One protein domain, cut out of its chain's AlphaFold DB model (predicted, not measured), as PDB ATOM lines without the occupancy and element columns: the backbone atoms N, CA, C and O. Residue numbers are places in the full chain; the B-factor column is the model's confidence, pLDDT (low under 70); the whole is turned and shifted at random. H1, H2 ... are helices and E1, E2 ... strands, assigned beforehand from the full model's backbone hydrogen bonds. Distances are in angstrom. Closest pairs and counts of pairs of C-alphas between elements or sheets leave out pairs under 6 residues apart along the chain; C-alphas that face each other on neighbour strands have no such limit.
ATOM      1  N   PRO A  71      20.799  -4.904 -41.349       91.56
ATOM      2  CA  PRO A  71      21.666  -4.032 -42.149       91.56
ATOM      3  C   PRO A  71      20.928  -3.285 -43.264       91.56
ATOM      4  O   PRO A  71      21.127  -2.085 -43.414       91.56
ATOM      5  N   ALA A  72      19.996  -3.952 -43.954       90.50
ATOM      6  CA  ALA A  72      19.192  -3.348 -45.019       90.50
ATOM      7  C   ALA A  72      18.375  -2.126 -44.555       90.50
ATOM      8  O   ALA A  72      18.251  -1.159 -45.299       90.50
ATOM      9  N   ILE A  73      17.858  -2.127 -43.318       89.31
ATOM     10  CA  ILE A  73      17.123  -0.977 -42.761       89.31
ATOM     11  C   ILE A  73      18.071   0.199 -42.522       89.31
ATOM     12  O   ILE A  73      17.741   1.342 -42.833       89.31
ATOM     13  N   ARG A  74      19.278  -0.073 -42.014       87.38
ATOM     14  CA  ARG A  74      20.300   0.958 -41.793       87.38
ATOM     15  C   ARG A  74      20.818   1.537 -43.109       87.38
ATOM     16  O   ARG A  74      20.991   2.744 -43.213       87.38
ATOM     17  N   GLU A  75      21.048   0.682 -44.100       89.88
ATOM     18  CA  GLU A  75      21.523   1.063 -45.434       89.88
ATOM     19  C   GLU A  75      20.465   1.802 -46.257       89.88
ATOM     20  O   GLU A  75      20.814   2.536 -47.173       89.88
ATOM     21  N   ALA A  76      19.179   1.653 -45.932       88.94
ATOM     22  CA  ALA A  76      18.108   2.395 -46.587       88.94
ATOM     23  C   ALA A  76      17.989   3.852 -46.115       88.94
ATOM     24  O   ALA A  76      17.294   4.646 -46.755       88.94
ATOM     25  N   PHE A  77      18.666   4.232 -45.026       87.25
ATOM     26  CA  PHE A  77      18.686   5.617 -44.568       87.25
ATOM     27  C   PHE A  77      19.267   6.530 -45.658       87.25
ATOM     28  O   PHE A  77      20.336   6.265 -46.201       87.25
ATOM     29  N   GLY A  78      18.550   7.602 -46.005       86.50
ATOM     30  CA  GLY A  78      18.923   8.483 -47.121       86.50
ATOM     31  C   GLY A  78      18.506   7.996 -48.516       86.50
ATOM     32  O   GLY A  78      18.657   8.745 -49.474       86.50
ATOM     33  N   HIS A  79      17.942   6.789 -48.639       90.56
ATOM     34  CA  HIS A  79      17.491   6.204 -49.911       90.56
ATOM     35  C   HIS A  79      15.975   5.965 -49.985       90.56
ATOM     36  O   HIS A  79      15.485   5.465 -51.002       90.56
ATOM     37  N   LEU A  80      15.239   6.300 -48.922       89.62
ATOM     38  CA  LEU A  80      13.781   6.223 -48.888       89.62
ATOM     39  C   LEU A  80      13.140   7.323 -49.752       89.62
ATOM     40  O   LEU A  80      13.716   8.407 -49.868       89.62
ATOM     41  N   PRO A  81      11.937   7.074 -50.300       87.50
ATOM     42  CA  PRO A  81      11.104   8.113 -50.888       87.50
ATOM     43  C   PRO A  81      10.905   9.297 -49.941       87.50
ATOM     44  O   PRO A  81      10.656   9.108 -48.750       87.50
ATOM     45  N   LEU A  82      11.011  10.505 -50.481       87.38
ATOM     46  CA  LEU A  82      10.670  11.736 -49.783       87.38
ATOM     47  C   LEU A  82       9.222  12.110 -50.131       87.38
ATOM     48  O   LEU A  82       8.722  11.770 -51.205       87.38
ATOM     49  N   PHE A  83       8.552  12.754 -49.177       81.00
ATOM     50  CA  PHE A  83       7.198  13.298 -49.339       81.00
ATOM     51  C   PHE A  83       7.076  14.674 -48.671       81.00
ATOM     52  O   PHE A  83       6.010  15.066 -48.196       81.00
ATOM     53  N   THR A  84       8.202  15.376 -48.526       77.75
ATOM     54  CA  THR A  84       8.274  16.652 -47.800       77.75
ATOM     55  C   THR A  84       7.984  17.852 -48.698       77.75
ATOM     56  O   THR A  84       7.686  18.929 -48.179       77.75
ATOM     57  N   ASP A  85       8.027  17.676 -50.023       74.25
ATOM     58  CA  ASP A  85       7.633  18.681 -51.010       74.25
ATOM     59  C   ASP A  85       6.278  18.328 -51.649       74.25
ATOM     60  O   ASP A  85       5.993  17.180 -51.984       74.25
ATOM     61  N   ASN A  86       5.447  19.343 -51.886       68.44
ATOM     62  CA  ASN A  86       4.162  19.219 -52.575       68.44
ATOM     63  C   ASN A  86       4.312  18.823 -54.056       68.44
ATOM     64  O   ASN A  86       3.317  18.495 -54.702       68.44
ATOM     65  N   SER A  87       5.525  18.912 -54.611       68.44
ATOM     66  CA  SER A  87       5.832  18.444 -55.965       68.44
ATOM     67  C   SER A  87       6.066  16.928 -56.054       68.44
ATOM     68  O   SER A  87       6.037  16.380 -57.159       68.44
ATOM     69  N   GLU A  88       6.257  16.241 -54.922       66.88
ATOM     70  CA  GLU A  88       6.490  14.800 -54.886       66.88
ATOM     71  C   GLU A  88       5.168  14.015 -54.885       66.88
ATOM     72  O   GLU A  88       4.159  14.449 -54.317       66.88
ATOM     73  N   PRO A  89       5.125  12.846 -55.547       65.88
ATOM     74  CA  PRO A  89       3.930  12.019 -55.554       65.88
ATOM     75  C   PRO A  89       3.633  11.514 -54.139       65.88
ATOM     76  O   PRO A  89       4.524  11.009 -53.471       65.88
ATOM     77  N   GLN A  90       2.366  11.565 -53.710       68.94
ATOM     78  CA  GLN A  90       1.926  11.108 -52.377       68.94
ATOM     79  C   GLN A  90       2.205   9.621 -52.102       68.94
ATOM     80  O   GLN A  90       2.151   9.181 -50.958       68.94
ATOM     81  N   GLN A  91       2.476   8.841 -53.150       71.62
ATOM     82  CA  GLN A  91       2.884   7.446 -53.062       71.62
ATOM     83  C   GLN A  91       3.922   7.147 -54.144       71.62
ATOM     84  O   GLN A  91       3.778   7.566 -55.295       71.62
ATOM     85  N   VAL A  92       4.941   6.363 -53.795       76.81
ATOM     86  CA  VAL A  92       5.933   5.864 -54.753       76.81
ATOM     87  C   VAL A  92       5.674   4.386 -55.008       76.81
ATOM     88  O   VAL A  92       5.787   3.556 -54.110       76.81
ATOM     89  N   ALA A  93       5.331   4.040 -56.250       77.50
ATOM     90  CA  ALA A  93       5.156   2.647 -56.648       77.50
ATOM     91  C   ALA A  93       6.493   1.884 -56.576       77.50
ATOM     92  O   ALA A  93       7.536   2.426 -56.946       77.50
ATOM     93  N   ARG A  94       6.468   0.595 -56.198       78.25
ATOM     94  CA  ARG A  94       7.674  -0.262 -56.083       78.25
ATOM     95  C   ARG A  94       8.675  -0.167 -57.246       78.25
ATOM     96  O   ARG A  94       9.882  -0.160 -56.983       78.25
ATOM     97  N   PRO A  95       8.252  -0.102 -58.527       81.38
ATOM     98  CA  PRO A  95       9.200   0.002 -59.636       81.38
ATOM     99  C   PRO A  95      10.010   1.305 -59.629       81.38
ATOM    100  O   PRO A  95      11.138   1.305 -60.111       81.38
ATOM    101  N   ALA A  96       9.458   2.381 -59.061       82.12
ATOM    102  CA  ALA A  96      10.083   3.698 -58.969       82.12
ATOM    103  C   ALA A  96      10.947   3.883 -57.705       82.12
ATOM    104  O   ALA A  96      11.638   4.890 -57.582       82.12
ATOM    105  N   MET A  97      10.931   2.923 -56.774       87.69
ATOM    106  CA  MET A  97      11.776   2.949 -55.578       87.69
ATOM    107  C   MET A  97      13.251   2.703 -55.915       87.69
ATOM    108  O   MET A  97      13.580   1.953 -56.842       87.69
ATOM    109  N   THR A  98      14.141   3.272 -55.099       89.94
ATOM    110  CA  THR A  98      15.562   2.903 -55.095       89.94
ATOM    111  C   THR A  98      15.723   1.409 -54.770       89.94
ATOM    112  O   THR A  98      14.853   0.828 -54.110       89.94
ATOM    113  N   PRO A  99      16.821   0.756 -55.196       92.00
ATOM    114  CA  PRO A  99      17.079  -0.640 -54.841       92.00
ATOM    115  C   PRO A  99      17.014  -0.894 -53.328       92.00
ATOM    116  O   PRO A  99      16.413  -1.872 -52.899       92.00
ATOM    117  N   GLN A 100      17.551   0.028 -52.525       92.31
ATOM    118  CA  GLN A 100      17.554  -0.044 -51.066       92.31
ATOM    119  C   GLN A 100      16.135   0.048 -50.491       92.31
ATOM    120  O   GLN A 100      15.750  -0.790 -49.678       92.31
ATOM    121  N   ALA A 101      15.332   1.021 -50.940       90.94
ATOM    122  CA  ALA A 101      13.947   1.157 -50.491       90.94
ATOM    123  C   ALA A 101      13.098  -0.065 -50.880       90.94
ATOM    124  O   ALA A 101      12.274  -0.512 -50.088       90.94
ATOM    125  N   ARG A 102      13.352  -0.661 -52.052       91.50
ATOM    126  CA  ARG A 102      12.678  -1.894 -52.480       91.50
ATOM    127  C   ARG A 102      13.023  -3.085 -51.586       91.50
ATOM    128  O   ARG A 102      12.124  -3.827 -51.213       91.50
ATOM    129  N   THR A 103      14.290  -3.251 -51.206       93.00
ATOM    130  CA  THR A 103      14.689  -4.306 -50.261       93.00
ATOM    131  C   THR A 103      13.980  -4.149 -48.916       93.00
ATOM    132  O   THR A 103      13.543  -5.139 -48.334       93.00
ATOM    133  N   VAL A 104      13.815  -2.917 -48.426       92.69
ATOM    134  CA  VAL A 104      13.051  -2.671 -47.194       92.69
ATOM    135  C   VAL A 104      11.563  -2.976 -47.373       92.69
ATOM    136  O   VAL A 104      10.980  -3.619 -46.504       92.69
ATOM    137  N   ASP A 105      10.962  -2.583 -48.496       92.31
ATOM    138  CA  ASP A 105       9.560  -2.887 -48.810       92.31
ATOM    139  C   ASP A 105       9.297  -4.406 -48.854       92.31
ATOM    140  O   ASP A 105       8.310  -4.886 -48.299       92.31
ATOM    141  N   GLU A 106      10.222  -5.189 -49.418       92.31
ATOM    142  CA  GLU A 106      10.164  -6.658 -49.423       92.31
ATOM    143  C   GLU A 106      10.259  -7.255 -48.008       92.31
ATOM    144  O   GLU A 106       9.518  -8.184 -47.669       92.31
ATOM    145  N   ILE A 107      11.126  -6.703 -47.150       92.56
ATOM    146  CA  ILE A 107      11.211  -7.099 -45.737       92.56
ATOM    147  C   ILE A 107       9.895  -6.781 -45.021       92.56
ATOM    148  O   ILE A 107       9.385  -7.616 -44.273       92.56
ATOM    149  N   PHE A 108       9.316  -5.601 -45.251       93.00
ATOM    150  CA  PHE A 108       8.049  -5.218 -44.629       93.00
ATOM    151  C   PHE A 108       6.898  -6.096 -45.097       93.00
ATOM    152  O   PHE A 108       6.060  -6.477 -44.278       93.00
ATOM    153  N   GLN A 109       6.898  -6.487 -46.373       92.31
ATOM    154  CA  GLN A 109       5.959  -7.472 -46.885       92.31
ATOM    155  C   GLN A 109       6.070  -8.796 -46.127       92.31
ATOM    156  O   GLN A 109       5.063  -9.281 -45.615       92.31
ATOM    157  N   LEU A 110       7.277  -9.334 -45.952       91.62
ATOM    158  CA  LEU A 110       7.477 -10.575 -45.202       91.62
ATOM    159  C   LEU A 110       7.018 -10.462 -43.734       91.62
ATOM    160  O   LEU A 110       6.428 -11.394 -43.180       91.62
ATOM    161  N   VAL A 111       7.260  -9.317 -43.090       91.00
ATOM    162  CA  VAL A 111       6.798  -9.059 -41.715       91.00
ATOM    163  C   VAL A 111       5.276  -9.008 -41.652       91.00
ATOM    164  O   VAL A 111       4.682  -9.642 -40.782       91.00
ATOM    165  N   LYS A 112       4.628  -8.291 -42.574       90.38
ATOM    166  CA  LYS A 112       3.167  -8.181 -42.642       90.38
ATOM    167  C   LYS A 112       2.504  -9.531 -42.922       90.38
ATOM    168  O   LYS A 112       1.478  -9.835 -42.314       90.38
ATOM    169  N   ASP A 113       3.099 -10.329 -43.803       91.00
ATOM    170  CA  ASP A 113       2.609 -11.659 -44.170       91.00
ATOM    171  C   ASP A 113       2.760 -12.652 -43.002       91.00
ATOM    172  O   ASP A 113       1.913 -13.524 -42.814       91.00
ATOM    173  N   SER A 114       3.796 -12.490 -42.169       88.31
ATOM    174  CA  SER A 114       3.992 -13.290 -40.949       88.31
ATOM    175  C   SER A 114       3.186 -12.799 -39.737       88.31
ATOM    176  O   SER A 114       2.937 -13.579 -38.819       88.31
ATOM    177  N   HIS A 115       2.739 -11.540 -39.736       86.50
ATOM    178  CA  HIS A 115       2.007 -10.907 -38.633       86.50
ATOM    179  C   HIS A 115       0.702 -10.278 -39.138       86.50
ATOM    180  O   HIS A 115       0.584  -9.065 -39.329       86.50
ATOM    181  N   ALA A 116      -0.323 -11.115 -39.336       86.19
ATOM    182  CA  ALA A 116      -1.625 -10.691 -39.863       86.19
ATOM    183  C   ALA A 116      -2.311  -9.590 -39.025       86.19
ATOM    184  O   ALA A 116      -3.093  -8.807 -39.560       86.19
ATOM    185  N   ASN A 117      -1.988  -9.513 -37.731       85.44
ATOM    186  CA  ASN A 117      -2.477  -8.523 -36.771       85.44
ATOM    187  C   ASN A 117      -1.880  -7.118 -36.945       85.44
ATOM    188  O   ASN A 117      -2.405  -6.175 -36.356       85.44
ATOM    189  N   TYR A 118      -0.791  -6.955 -37.697       88.56
ATOM    190  CA  TYR A 118      -0.259  -5.628 -38.000       88.56
ATOM    191  C   TYR A 118      -1.103  -4.973 -39.089       88.56
ATOM    192  O   TYR A 118      -1.400  -5.607 -40.103       88.56
ATOM    193  N   SER A 119      -1.490  -3.712 -38.888       89.19
ATOM    194  CA  SER A 119      -2.151  -2.908 -39.921       89.19
ATOM    195  C   SER A 119      -1.160  -2.542 -41.021       89.19
ATOM    196  O   SER A 119      -1.426  -2.799 -42.192       89.19
ATOM    197  N   SER A 120       0.005  -2.032 -40.621       90.69
ATOM    198  CA  SER A 120       1.119  -1.679 -41.492       90.69
ATOM    199  C   SER A 120       2.453  -1.742 -40.744       90.69
ATOM    200  O   SER A 120       2.502  -1.835 -39.515       90.69
ATOM    201  N   VAL A 121       3.541  -1.744 -41.510       91.75
ATOM    202  CA  VAL A 121       4.921  -1.605 -41.042       91.75
ATOM    203  C   VAL A 121       5.486  -0.352 -41.693       91.75
ATOM    204  O   VAL A 121       5.435  -0.213 -42.914       91.75
ATOM    205  N   THR A 122       6.001   0.563 -40.876       91.12
ATOM    206  CA  THR A 122       6.418   1.899 -41.316       91.12
ATOM    207  C   THR A 122       7.847   2.205 -40.906       91.12
ATOM    208  O   THR A 122       8.260   1.877 -39.791       91.12
ATOM    209  N   PHE A 123       8.566   2.933 -41.754       90.12
ATOM    210  CA  PHE A 123       9.867   3.508 -41.443       90.12
ATOM    211  C   PHE A 123       9.912   4.971 -41.866       90.12
ATOM    212  O   PHE A 123       9.849   5.287 -43.050       90.12
ATOM    213  N   GLY A 124      10.008   5.848 -40.867       89.44
ATOM    214  CA  GLY A 124      10.274   7.270 -41.041       89.44
ATOM    215  C   GLY A 124      11.715   7.585 -40.650       89.44
ATOM    216  O   GLY A 124      12.161   7.216 -39.563       89.44
ATOM    217  N   ALA A 125      12.431   8.262 -41.537       88.19
ATOM    218  CA  ALA A 125      13.788   8.741 -41.336       88.19
ATOM    219  C   ALA A 125      13.795  10.252 -41.054       88.19
ATOM    220  O   ALA A 125      12.922  10.995 -41.502       88.19
ATOM    221  N   GLU A 126      14.813  10.727 -40.332       86.06
ATOM    222  CA  GLU A 126      14.934  12.140 -39.928       86.06
ATOM    223  C   GLU A 126      15.021  13.107 -41.116       86.06
ATOM    224  O   GLU A 126      14.618  14.262 -41.009       86.06
ATOM    225  N   ASN A 127      15.508  12.639 -42.269       84.31
ATOM    226  CA  ASN A 127      15.568  13.424 -43.502       84.31
ATOM    227  C   ASN A 127      14.199  13.581 -44.199       84.31
ATOM    228  O   ASN A 127      14.151  14.118 -45.303       84.31
ATOM    229  N   GLY A 128      13.110  13.091 -43.596       84.31
ATOM    230  CA  GLY A 128      11.773  13.075 -44.192       84.31
ATOM    231  C   GLY A 128      11.521  11.884 -45.117       84.31
ATOM    232  O   GLY A 128      10.464  11.814 -45.740       84.31
ATOM    233  N   GLY A 129      12.474  10.950 -45.207       88.75
ATOM    234  CA  GLY A 129      12.298   9.699 -45.928       88.75
ATOM    235  C   GLY A 129      11.238   8.837 -45.255       88.75
ATOM    236  O   GLY A 129      11.281   8.651 -44.040       88.75
ATOM    237  N   PHE A 130      10.299   8.300 -46.023       89.69
ATOM    238  CA  PHE A 130       9.214   7.491 -45.485       89.69
ATOM    239  C   PHE A 130       8.947   6.267 -46.355       89.69
ATOM    240  O   PHE A 130       9.049   6.307 -47.582       89.69
ATOM    241  N   LEU A 131       8.598   5.164 -45.706       90.19
ATOM    242  CA  LEU A 131       8.135   3.954 -46.363       90.19
ATOM    243  C   LEU A 131       7.114   3.247 -45.474       90.19
ATOM    244  O   LEU A 131       7.330   3.108 -44.270       90.19
ATOM    245  N   GLU A 132       6.029   2.772 -46.072       90.00
ATOM    246  CA  GLU A 132       4.956   2.044 -45.397       90.00
ATOM    247  C   GLU A 132       4.500   0.861 -46.249       90.00
ATOM    248  O   GLU A 132       4.347   0.988 -47.465       90.00
ATOM    249  N   TYR A 133       4.238  -0.275 -45.601       89.31
ATOM    250  CA  TYR A 133       3.612  -1.432 -46.233       89.31
ATOM    251  C   TYR A 133       2.533  -2.077 -45.335       89.31
ATOM    252  O   TYR A 133       2.810  -2.346 -44.163       89.31
ATOM    253  N   PRO A 134       1.341  -2.424 -45.862       86.88
ATOM    254  CA  PRO A 134       0.840  -2.023 -47.174       86.88
ATOM    255  C   PRO A 134       0.608  -0.508 -47.207       86.88
ATOM    256  O   PRO A 134       0.359   0.095 -46.167       86.88
ATOM    257  N   LEU A 135       0.680   0.094 -48.395       76.00
ATOM    258  CA  LEU A 135       0.347   1.508 -48.567       76.00
ATOM    259  C   LEU A 135      -1.073   1.762 -48.047       76.00
ATOM    260  O   LEU A 135      -1.999   1.028 -48.408       76.00
ATOM    261  N   ALA A 136      -1.234   2.786 -47.207       66.31
ATOM    262  CA  ALA A 136      -2.549   3.224 -46.764       66.31
ATOM    263  C   ALA A 136      -3.419   3.561 -47.993       66.31
ATOM    264  O   ALA A 136      -2.993   4.302 -48.884       66.31
ATOM    265  N   SER A 137      -4.605   2.947 -48.056       52.19
ATOM    266  CA  SER A 137      -5.621   3.168 -49.097       52.19
ATOM    267  C   SER A 137      -6.337   4.498 -48.926       52.19
ATOM    268  O   SER A 137      -6.729   4.760 -47.764       52.19
TER     269      SER A 137
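Overview. This is residues 71 to 137 of the 137 residues of an uncharacterized protein of Desulfovibrio sp. G11 (UniProt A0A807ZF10). One helix of 16 residues, H2, packs on one face of a small two-stranded hairpin, E1 and E2, and the short helix H1 packs on the early part of H2. Between H1 and H2 the chain makes a wide loop with no named element, residues 76 to 98, which swings out to Ser 87 and comes back to begin H2. The printed part has 67 residues, with two named helices and two named strands in the order H1, H2, E1, E2; under half of the residues are in named elements. The class is mixed, helices and strands, and the sheet, in the order E1, E2, is antiparallel. The whole is compact, with a radius of gyration of the C-alphas of 11.6 A, and spans 34 by 29 by 23 A.

Arrangement. H1, residues 71 to 75, touches H2, residues 99 to 114, with residues 100 to 104 of H2 alone; the closest C-alphas are those of Ile 73 and Val 104, 6.3 A apart. In both helices each O i to N i+4 pair is within hydrogen-bond range. E1, residues 121 to 124, and E2, residues 130 to 133, form a hairpin; they are antiparallel, with 178 degrees between their directions. The C-alphas of 122 and 132 face each other at 4.3 A, and N 121 with O 133 and N 123 with O 131 are within hydrogen-bond range, each at 2.8 A. The closest C-alphas of H2 and E1 are those of Phe 108 and Val 121, 6.0 A apart. The closest of H2 and E2 are those of Phe 108 and Tyr 133, also 6.0 A apart. H1 is apart from E1 and from E2.

Along the chain. H1, Pro 71 to Glu 75, begins at C-alpha 71 at (21.666, -4.032, -42.149). H2, Pro 99 to Ser 114, is 22.9 A long from its first to its last C-alpha and begins at C-alpha 99 at (17.079, -0.640, -54.841). E1, Val 121 to Gly 124, is 10.4 A long. E2, Phe 130 to Tyr 133, is 10.6 A long and ends at C-alpha 133 at (3.612, -1.432, -46.233).

Size, cuts and confidence. The two C-alphas farthest apart are those of Ser 87 and Ser 114, at 35.2 A. The printed part has no cut, and Ser 137 is the chain's last residue. The link from H1 to H2 is long, with 23 residues; that from H2 to E1 is short, with 6, and that from E1 to E2 is tight, with 5. The mean pLDDT of the printed part is 85.2, and the model's confidence is low, under 70, at residues 86 to 90 and 136 to 137.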